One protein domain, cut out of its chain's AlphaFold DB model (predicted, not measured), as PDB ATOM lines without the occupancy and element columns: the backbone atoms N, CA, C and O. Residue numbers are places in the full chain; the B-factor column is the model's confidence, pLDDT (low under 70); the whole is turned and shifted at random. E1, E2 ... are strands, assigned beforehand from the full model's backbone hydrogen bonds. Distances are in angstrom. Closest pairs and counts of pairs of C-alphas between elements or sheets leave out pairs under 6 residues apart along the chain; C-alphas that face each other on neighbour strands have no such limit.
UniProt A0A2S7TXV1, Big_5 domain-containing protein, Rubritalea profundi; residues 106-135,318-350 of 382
ATOM      1  N   THR A 106      50.185  50.297 -50.128       97.38
ATOM      2  CA  THR A 106      49.785  51.605 -50.660       97.38
ATOM      3  C   THR A 106      48.483  52.114 -50.049       97.38
ATOM      4  O   THR A 106      48.307  53.327 -49.913       97.38
ATOM      5  N   VAL A 107      47.583  51.210 -49.642       97.62
ATOM      6  CA  VAL A 107      46.285  51.542 -49.035       97.62
ATOM      7  C   VAL A 107      45.977  50.598 -47.875       97.62
ATOM      8  O   VAL A 107      46.208  49.394 -47.967       97.62
ATOM      9  N   TYR A 108      45.412  51.161 -46.805       97.50
ATOM     10  CA  TYR A 108      44.812  50.430 -45.691       97.50
ATOM     11  C   TYR A 108      43.331  50.795 -45.593       97.50
ATOM     12  O   TYR A 108      42.990  51.981 -45.606       97.50
ATOM     13  N   ASP A 109      42.469  49.792 -45.465       95.88
ATOM     14  CA  ASP A 109      41.063  49.954 -45.106       95.88
ATOM     15  C   ASP A 109      40.731  49.046 -43.912       95.88
ATOM     16  O   ASP A 109      41.016  47.854 -43.964       95.88
ATOM     17  N   PRO A 110      40.159  49.555 -42.813       95.75
ATOM     18  CA  PRO A 110      39.975  50.966 -42.496       95.75
ATOM     19  C   PRO A 110      41.289  51.747 -42.547       95.75
ATOM     20  O   PRO A 110      42.351  51.230 -42.200       95.75
ATOM     21  N   ALA A 111      41.203  53.011 -42.961       96.56
ATOM     22  CA  ALA A 111      42.360  53.895 -42.981       96.56
ATOM     23  C   ALA A 111      42.978  54.041 -41.582       96.56
ATOM     24  O   ALA A 111      42.285  53.955 -40.563       96.56
ATOM     25  N   ASP A 112      44.280  54.320 -41.532       93.56
ATOM     26  CA  ASP A 112      44.959  54.610 -40.271       93.56
ATOM     27  C   ASP A 112      44.237  55.736 -39.504       93.56
ATOM     28  O   ASP A 112      43.837  56.756 -40.072       93.56
ATOM     29  N   ASN A 113      44.060  55.535 -38.198       92.56
ATOM     30  CA  ASN A 113      43.278  56.390 -37.299       92.56
ATOM     31  C   ASN A 113      41.792  56.579 -37.672       92.56
ATOM     32  O   ASN A 113      41.164  57.533 -37.198       92.56
ATOM     33  N   ALA A 114      41.200  55.694 -38.481       95.75
ATOM     34  CA  ALA A 114      39.759  55.701 -38.710       95.75
ATOM     35  C   ALA A 114      38.988  55.585 -37.383       95.75
ATOM     36  O   ALA A 114      39.306  54.780 -36.506       95.75
ATOM     37  N   VAL A 115      37.947  56.404 -37.245       93.69
ATOM     38  CA  VAL A 115      37.023  56.391 -36.103       93.69
ATOM     39  C   VAL A 115      35.712  55.719 -36.498       93.69
ATOM     40  O   VAL A 115      35.389  55.631 -37.680       93.69
ATOM     41  N   ASP A 116      34.954  55.249 -35.507       92.44
ATOM     42  CA  ASP A 116      33.635  54.623 -35.696       92.44
ATOM     43  C   ASP A 116      33.629  53.399 -36.640       92.44
ATOM     44  O   ASP A 116      32.602  53.047 -37.226       92.44
ATOM     45  N   VAL A 117      34.768  52.708 -36.753       91.31
ATOM     46  CA  VAL A 117      34.890  51.430 -37.466       91.31
ATOM     47  C   VAL A 117      34.078  50.359 -36.740       91.31
ATOM     48  O   VAL A 117      34.197  50.178 -35.525       91.31
ATOM     49  N   VAL A 118      33.254  49.616 -37.481       90.44
ATOM     50  CA  VAL A 118      32.504  48.498 -36.900       90.44
ATOM     51  C   VAL A 118      33.470  47.382 -36.467       90.44
ATOM     52  O   VAL A 118      34.349  47.023 -37.245       90.44
ATOM     53  N   PRO A 119      33.322  46.779 -35.269       84.38
ATOM     54  CA  PRO A 119      34.291  45.797 -34.753       84.38
ATOM     55  C   PRO A 119      34.505  44.540 -35.613       84.38
ATOM     56  O   PRO A 119      35.437  43.784 -35.378       84.38
ATOM     57  N   ASN A 120      33.616  44.280 -36.571       85.44
ATOM     58  CA  ASN A 120      33.678  43.157 -37.501       85.44
ATOM     59  C   ASN A 120      33.978  43.588 -38.948       85.44
ATOM     60  O   ASN A 120      33.698  42.813 -39.861       85.44
ATOM     61  N   ALA A 121      34.459  44.814 -39.163       91.19
ATOM     62  CA  ALA A 121      34.891  45.267 -40.480       91.19
ATOM     63  C   ALA A 121      36.056  44.402 -40.968       91.19
ATOM     64  O   ALA A 121      36.927  44.040 -40.178       91.19
ATOM     65  N   ASN A 122      36.077  44.098 -42.261       94.31
ATOM     66  CA  ASN A 122      37.255  43.498 -42.871       94.31
ATOM     67  C   ASN A 122      38.403  44.508 -42.851       94.31
ATOM     68  O   ASN A 122      38.172  45.710 -42.964       94.31
ATOM     69  N   LEU A 123      39.621  43.999 -42.705       95.56
ATOM     70  CA  LEU A 123      40.844  44.758 -42.902       95.56
ATOM     71  C   LEU A 123      41.359  44.426 -44.300       95.56
ATOM     72  O   LEU A 123      41.555  43.254 -44.612       95.56
ATOM     73  N   VAL A 124      41.560  45.433 -45.133       97.00
ATOM     74  CA  VAL A 124      42.047  45.296 -46.501       97.00
ATOM     75  C   VAL A 124      43.352  46.067 -46.636       97.00
ATOM     76  O   VAL A 124      43.463  47.214 -46.198       97.00
ATOM     77  N   ILE A 125      44.351  45.421 -47.227       97.69
ATOM     78  CA  ILE A 125      45.642  46.021 -47.557       97.69
ATOM     79  C   ILE A 125      45.825  45.900 -49.065       97.69
ATOM     80  O   ILE A 125      45.752  44.797 -49.603       97.69
ATOM     81  N   THR A 126      46.074  47.022 -49.736       97.56
ATOM     82  CA  THR A 126      46.446  47.047 -51.156       97.56
ATOM     83  C   THR A 126      47.943  47.293 -51.274       97.56
ATOM     84  O   THR A 126      48.464  48.205 -50.632       97.56
ATOM     85  N   PHE A 127      48.621  46.505 -52.099       97.69
ATOM     86  CA  PHE A 127      50.043  46.613 -52.411       97.69
ATOM     87  C   PHE A 127      50.258  47.286 -53.776       97.69
ATOM     88  O   PHE A 127      49.304  47.552 -54.508       97.69
ATOM     89  N   ASP A 128      51.494  47.661 -54.088       96.00
ATOM     90  CA  ASP A 128      51.891  48.219 -55.388       96.00
ATOM     91  C   ASP A 128      52.141  47.157 -56.468       96.00
ATOM     92  O   ASP A 128      52.258  47.497 -57.647       96.00
ATOM     93  N   GLU A 129      52.152  45.889 -56.076       92.50
ATOM     94  CA  GLU A 129      52.312  44.723 -56.935       92.50
ATOM     95  C   GLU A 129      51.453  43.557 -56.441       92.50
ATOM     96  O   GLU A 129      50.918  43.585 -55.328       92.50
ATOM     97  N   ASP A 130      51.292  42.543 -57.290       91.88
ATOM     98  CA  ASP A 130      50.589  41.325 -56.906       91.88
ATOM     99  C   ASP A 130      51.355  40.607 -55.793       91.88
ATOM    100  O   ASP A 130      52.574  40.464 -55.847       91.88
ATOM    101  N   VAL A 131      50.631  40.132 -54.780       90.88
ATOM    102  CA  VAL A 131      51.234  39.452 -53.633       90.88
ATOM    103  C   VAL A 131      50.732  38.025 -53.522       90.88
ATOM    104  O   VAL A 131      49.661  37.665 -54.003       90.88
ATOM    105  N   VAL A 132      51.509  37.198 -52.833       84.75
ATOM    106  CA  VAL A 132      51.111  35.850 -52.433       84.75
ATOM    107  C   VAL A 132      51.436  35.651 -50.963       84.75
ATOM    108  O   VAL A 132      52.368  36.247 -50.418       84.75
ATOM    109  N   LEU A 133      50.656  34.807 -50.296       80.94
ATOM    110  CA  LEU A 133      50.993  34.385 -48.946       80.94
ATOM    111  C   LEU A 133      52.150  33.394 -49.026       80.94
ATOM    112  O   LEU A 133      52.125  32.455 -49.819       80.94
ATOM    113  N   ASN A 134      53.169  33.610 -48.200       72.81
ATOM    114  CA  ASN A 134      54.269  32.667 -48.096       72.81
ATOM    115  C   ASN A 134      53.785  31.422 -47.344       72.81
ATOM    116  O   ASN A 134      53.494  31.486 -46.144       72.81
ATOM    117  N   TYR A 135      53.695  30.310 -48.062       70.06
ATOM    118  CA  TYR A 135      53.398  28.999 -47.512       70.06
ATOM    119  C   TYR A 135      54.643  28.115 -47.586       70.06
ATOM    120  O   TYR A 135      55.413  28.205 -48.539       70.06
ATOM    121  N   ASN A 318      51.130  33.557 -38.304       78.69
ATOM    122  CA  ASN A 318      49.768  34.054 -38.098       78.69
ATOM    123  C   ASN A 318      49.697  35.590 -38.153       78.69
ATOM    124  O   ASN A 318      50.594  36.290 -37.678       78.69
ATOM    125  N   ILE A 319      48.561  36.116 -38.614       85.62
ATOM    126  CA  ILE A 319      48.193  37.522 -38.435       85.62
ATOM    127  C   ILE A 319      47.769  37.719 -36.976       85.62
ATOM    128  O   ILE A 319      46.886  37.025 -36.468       85.62
ATOM    129  N   VAL A 320      48.382  38.682 -36.289       84.69
ATOM    130  CA  VAL A 320      48.076  39.000 -34.887       84.69
ATOM    131  C   VAL A 320      47.472  40.394 -34.811       84.69
ATOM    132  O   VAL A 320      48.157  41.393 -35.014       84.69
ATOM    133  N   LEU A 321      46.187  40.456 -34.475       87.00
ATOM    134  CA  LEU A 321      45.503  41.701 -34.163       87.00
ATOM    135  C   LEU A 321      45.750  42.036 -32.698       87.00
ATOM    136  O   LEU A 321      45.453  41.243 -31.799       87.00
ATOM    137  N   LYS A 322      46.307  43.220 -32.467       85.88
ATOM    138  CA  LYS A 322      46.601  43.736 -31.136       85.88
ATOM    139  C   LYS A 322      45.854  45.030 -30.898       85.88
ATOM    140  O   LYS A 322      45.626  45.814 -31.815       85.88
ATOM    141  N   ASN A 323      45.521  45.273 -29.641       84.75
ATOM    142  CA  ASN A 323      45.043  46.578 -29.222       84.75
ATOM    143  C   ASN A 323      46.213  47.567 -29.048       84.75
ATOM    144  O   ASN A 323      47.389  47.202 -29.095       84.75
ATOM    145  N   LEU A 324      45.887  48.831 -28.773       85.38
ATOM    146  CA  LEU A 324      46.880  49.899 -28.583       85.38
ATOM    147  C   LEU A 324      47.787  49.709 -27.352       85.38
ATOM    148  O   LEU A 324      48.765  50.436 -27.201       85.38
ATOM    149  N   THR A 325      47.481  48.753 -26.468       89.00
ATOM    150  CA  THR A 325      48.345  48.374 -25.340       89.00
ATOM    151  C   THR A 325      49.217  47.156 -25.655       89.00
ATOM    152  O   THR A 325      49.717  46.519 -24.733       89.00
ATOM    153  N   ASP A 326      49.366  46.809 -26.939       81.88
ATOM    154  CA  ASP A 326      50.126  45.653 -27.436       81.88
ATOM    155  C   ASP A 326      49.607  44.297 -26.915       81.88
ATOM    156  O   ASP A 326      50.272  43.265 -27.003       81.88
ATOM    157  N   SER A 327      48.387  44.273 -26.372       86.00
ATOM    158  CA  SER A 327      47.740  43.035 -25.948       86.00
ATOM    159  C   SER A 327      47.081  42.376 -27.151       86.00
ATOM    160  O   SER A 327      46.405  43.041 -27.938       86.00
ATOM    161  N   ILE A 328      47.280  41.066 -27.279       81.12
ATOM    162  CA  ILE A 328      46.687  40.259 -28.344       81.12
ATOM    163  C   ILE A 328      45.172  40.236 -28.157       81.12
ATOM    164  O   ILE A 328      44.685  39.827 -27.102       81.12
ATOM    165  N   ASP A 329      44.451  40.664 -29.187       80.50
ATOM    166  CA  ASP A 329      42.994  40.591 -29.255       80.50
ATOM    167  C   ASP A 329      42.563  39.354 -30.049       80.50
ATOM    168  O   ASP A 329      41.704  38.584 -29.628       80.50
ATOM    169  N   THR A 330      43.197  39.103 -31.199       82.44
ATOM    170  CA  THR A 330      42.883  37.949 -32.053       82.44
ATOM    171  C   THR A 330      44.119  37.461 -32.799       82.44
ATOM    172  O   THR A 330      44.936  38.252 -33.262       82.44
ATOM    173  N   VAL A 331      44.236  36.143 -32.948       81.44
ATOM    174  CA  VAL A 331      45.220  35.489 -33.817       81.44
ATOM    175  C   VAL A 331      44.461  34.826 -34.965       81.44
ATOM    176  O   VAL A 331      43.475  34.125 -34.733       81.44
ATOM    177  N   ILE A 332      44.884  35.088 -36.198       80.88
ATOM    178  CA  ILE A 332      44.268  34.584 -37.428       80.88
ATOM    179  C   ILE A 332      45.345  33.814 -38.190       80.88
ATOM    180  O   ILE A 332      46.328  34.426 -38.613       80.88
ATOM    181  N   PRO A 333      45.205  32.492 -38.359       77.38
ATOM    182  CA  PRO A 333      46.086  31.750 -39.248       77.38
ATOM    183  C   PRO A 333      46.017  32.342 -40.657       77.38
ATOM    184  O   PRO A 333      44.920  32.537 -41.177       77.38
ATOM    185  N   VAL A 334      47.165  32.628 -41.286       79.56
ATOM    186  CA  VAL A 334      47.200  33.145 -42.678       79.56
ATOM    187  C   VAL A 334      46.584  32.176 -43.680       79.56
ATOM    188  O   VAL A 334      46.246  32.539 -44.797       79.56
ATOM    189  N   SER A 335      46.427  30.932 -43.269       71.50
ATOM    190  CA  SER A 335      45.801  29.875 -44.027       71.50
ATOM    191  C   SER A 335      44.308  29.719 -43.880       71.50
ATOM    192  O   SER A 335      43.723  28.906 -44.591       71.50
ATOM    193  N   ASP A 336      43.689  30.422 -42.938       76.31
ATOM    194  CA  ASP A 336      42.247  30.364 -42.794       76.31
ATOM    195  C   ASP A 336      41.625  31.068 -44.003       76.31
ATOM    196  O   ASP A 336      41.371  32.269 -43.968       76.31
ATOM    197  N   SER A 337      41.397  30.325 -45.088       76.38
ATOM    198  CA  SER A 337      40.881  30.835 -46.365       76.38
ATOM    199  C   SER A 337      39.459  31.387 -46.255       76.38
ATOM    200  O   SER A 337      39.001  32.124 -47.127       76.38
ATOM    201  N   SER A 338      38.759  31.090 -45.154       80.38
ATOM    202  CA  SER A 338      37.473  31.710 -44.834       80.38
ATOM    203  C   SER A 338      37.618  33.134 -44.286       80.38
ATOM    204  O   SER A 338      36.641  33.886 -44.254       80.38
ATOM    205  N   ARG A 339      38.826  33.513 -43.853       85.38
ATOM    206  CA  ARG A 339      39.133  34.806 -43.231       85.38
ATOM    207  C   ARG A 339      40.231  35.578 -43.938       85.38
ATOM    208  O   ARG A 339      40.233  36.795 -43.816       85.38
ATOM    209  N   VAL A 340      41.144  34.918 -44.634       88.19
ATOM    210  CA  VAL A 340      42.277  35.532 -45.320       88.19
ATOM    211  C   VAL A 340      42.186  35.177 -46.795       88.19
ATOM    212  O   VAL A 340      42.163  34.005 -47.158       88.19
ATOM    213  N   SER A 341      42.134  36.191 -47.648       89.19
ATOM    214  CA  SER A 341      42.121  36.008 -49.097       89.19
ATOM    215  C   SER A 341      43.057  36.996 -49.769       89.19
ATOM    216  O   SER A 341      43.135  38.150 -49.346       89.19
ATOM    217  N   VAL A 342      43.703  36.553 -50.843       92.00
ATOM    218  CA  VAL A 342      44.538  37.395 -51.701       92.00
ATOM    219  C   VAL A 342      43.955  37.415 -53.105       92.00
ATOM    220  O   VAL A 342      43.580  36.369 -53.633       92.00
ATOM    221  N   ASN A 343      43.850  38.601 -53.692       93.00
ATOM    222  CA  ASN A 343      43.383  38.804 -55.056       93.00
ATOM    223  C   ASN A 343      44.287  39.828 -55.749       93.00
ATOM    224  O   ASN A 343      44.087  41.036 -55.605       93.00
ATOM    225  N   GLY A 344      45.303  39.331 -56.458       92.69
ATOM    226  CA  GLY A 344      46.375  40.165 -57.008       92.69
ATOM    227  C   GLY A 344      47.080  40.944 -55.897       92.69
ATOM    228  O   GLY A 344      47.555  40.360 -54.924       92.69
ATOM    229  N   ALA A 345      47.089  42.268 -56.011       95.38
ATOM    230  CA  ALA A 345      47.681  43.177 -55.034       95.38
ATOM    231  C   ALA A 345      46.851  43.407 -53.753       95.38
ATOM    232  O   ALA A 345      47.238  44.223 -52.920       95.38
ATOM    233  N   GLU A 346      45.691  42.769 -53.573       97.19
ATOM    234  CA  GLU A 346      44.820  43.008 -52.412       97.19
ATOM    235  C   GLU A 346      44.792  41.821 -51.443       97.19
ATOM    236  O   GLU A 346      44.470  40.699 -51.831       97.19
ATOM    237  N   VAL A 347      45.053  42.082 -50.157       95.62
ATOM    238  CA  VAL A 347      44.885  41.124 -49.054       95.62
ATOM    239  C   VAL A 347      43.699  41.551 -48.199       95.62
ATOM    240  O   VAL A 347      43.706  42.635 -47.621       95.62
ATOM    241  N   THR A 348      42.700  40.679 -48.067       94.94
ATOM    242  CA  THR A 348      41.542  40.874 -47.182       94.94
ATOM    243  C   THR A 348      41.636  39.952 -45.972       94.94
ATOM    244  O   THR A 348      41.861  38.752 -46.112       94.94
ATOM    245  N   ILE A 349      41.417  40.509 -44.780       94.12
ATOM    246  CA  ILE A 349      41.443  39.830 -43.485       94.12
ATOM    247  C   ILE A 349      40.105  40.073 -42.784       94.12
ATOM    248  O   ILE A 349      39.738  41.205 -42.481       94.12
ATOM    249  N   SER A 350      39.381  39.006 -42.477       92.12
ATOM    250  CA  SER A 350      38.094  39.046 -41.785       92.12
ATOM    251  C   SER A 350      38.301  38.745 -40.295       92.12
ATOM    252  O   SER A 350      38.503  37.584 -39.913       92.12
TER     253      SER A 350
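AT A GLANCE: This is residues 106 to 135 and 318 to 350 of the 382 residues of the protein "Big_5 domain-containing protein" of Rubritalea profundi (UniProt A0A2S7TXV1). Four short strands side by side make one twisted antiparallel sheet, E1 - E2 - E6 - E5, and a smaller two-stranded hairpin, E3 and E4, is set off from it. A long loop, residues 110 to 122, joins E1 to E2. The printed part has 63 residues with no named helix and six named strands, E1 to E6 along the chain; the class is all strand, though under half of the residues are in named elements. The whole is only just compact, close to loose, with a radius of gyration of the C-alphas of 12.2 A and spans of 31 by 22 by 19 A.

HOW THE PARTS SIT: Start at E1, residues 106 to 109, an edge strand; it forms an antiparallel hairpin with E2, residues 123 to 127, where N 124 and O 109 are 2.7 A apart. On the other side of E2 look for E6, residues 346 to 349, antiparallel at 160 degrees, with N 123 and O 349 at 2.8 A. E6 forms a hairpin with the other edge strand, E5, residues 340 to 343, with N 348 and O 341 at 2.9 A. E3, residues 319 to 322, and E4, residues 328 to 332, form their own antiparallel hairpin, with N 319 and O 332 at 2.8 A. E4 and E5 are only just apart, their closest C-alphas 8.2 A from each other.

IN THESE COORDINATES: Find C-alpha 106 at (49.785, 51.605, -50.660), where E1 begins. E2 runs 13.4 A and E4 11.0 A; E1, E3, E5 and E6 run 10.5, 9.7, 10.3 and 10.1 A. E6 ends at C-alpha 349, (41.443, 39.830, -43.485).

THE WHOLE: The two C-alphas farthest apart, those of Asp 116 and Tyr 135, are 34.4 A apart. Residues 136 to 317 are not printed, and C-alphas 135 and 318 are 11.3 A apart across the cut. The link E1 to E2 is long. No printed residue is under 70 in pLDDT.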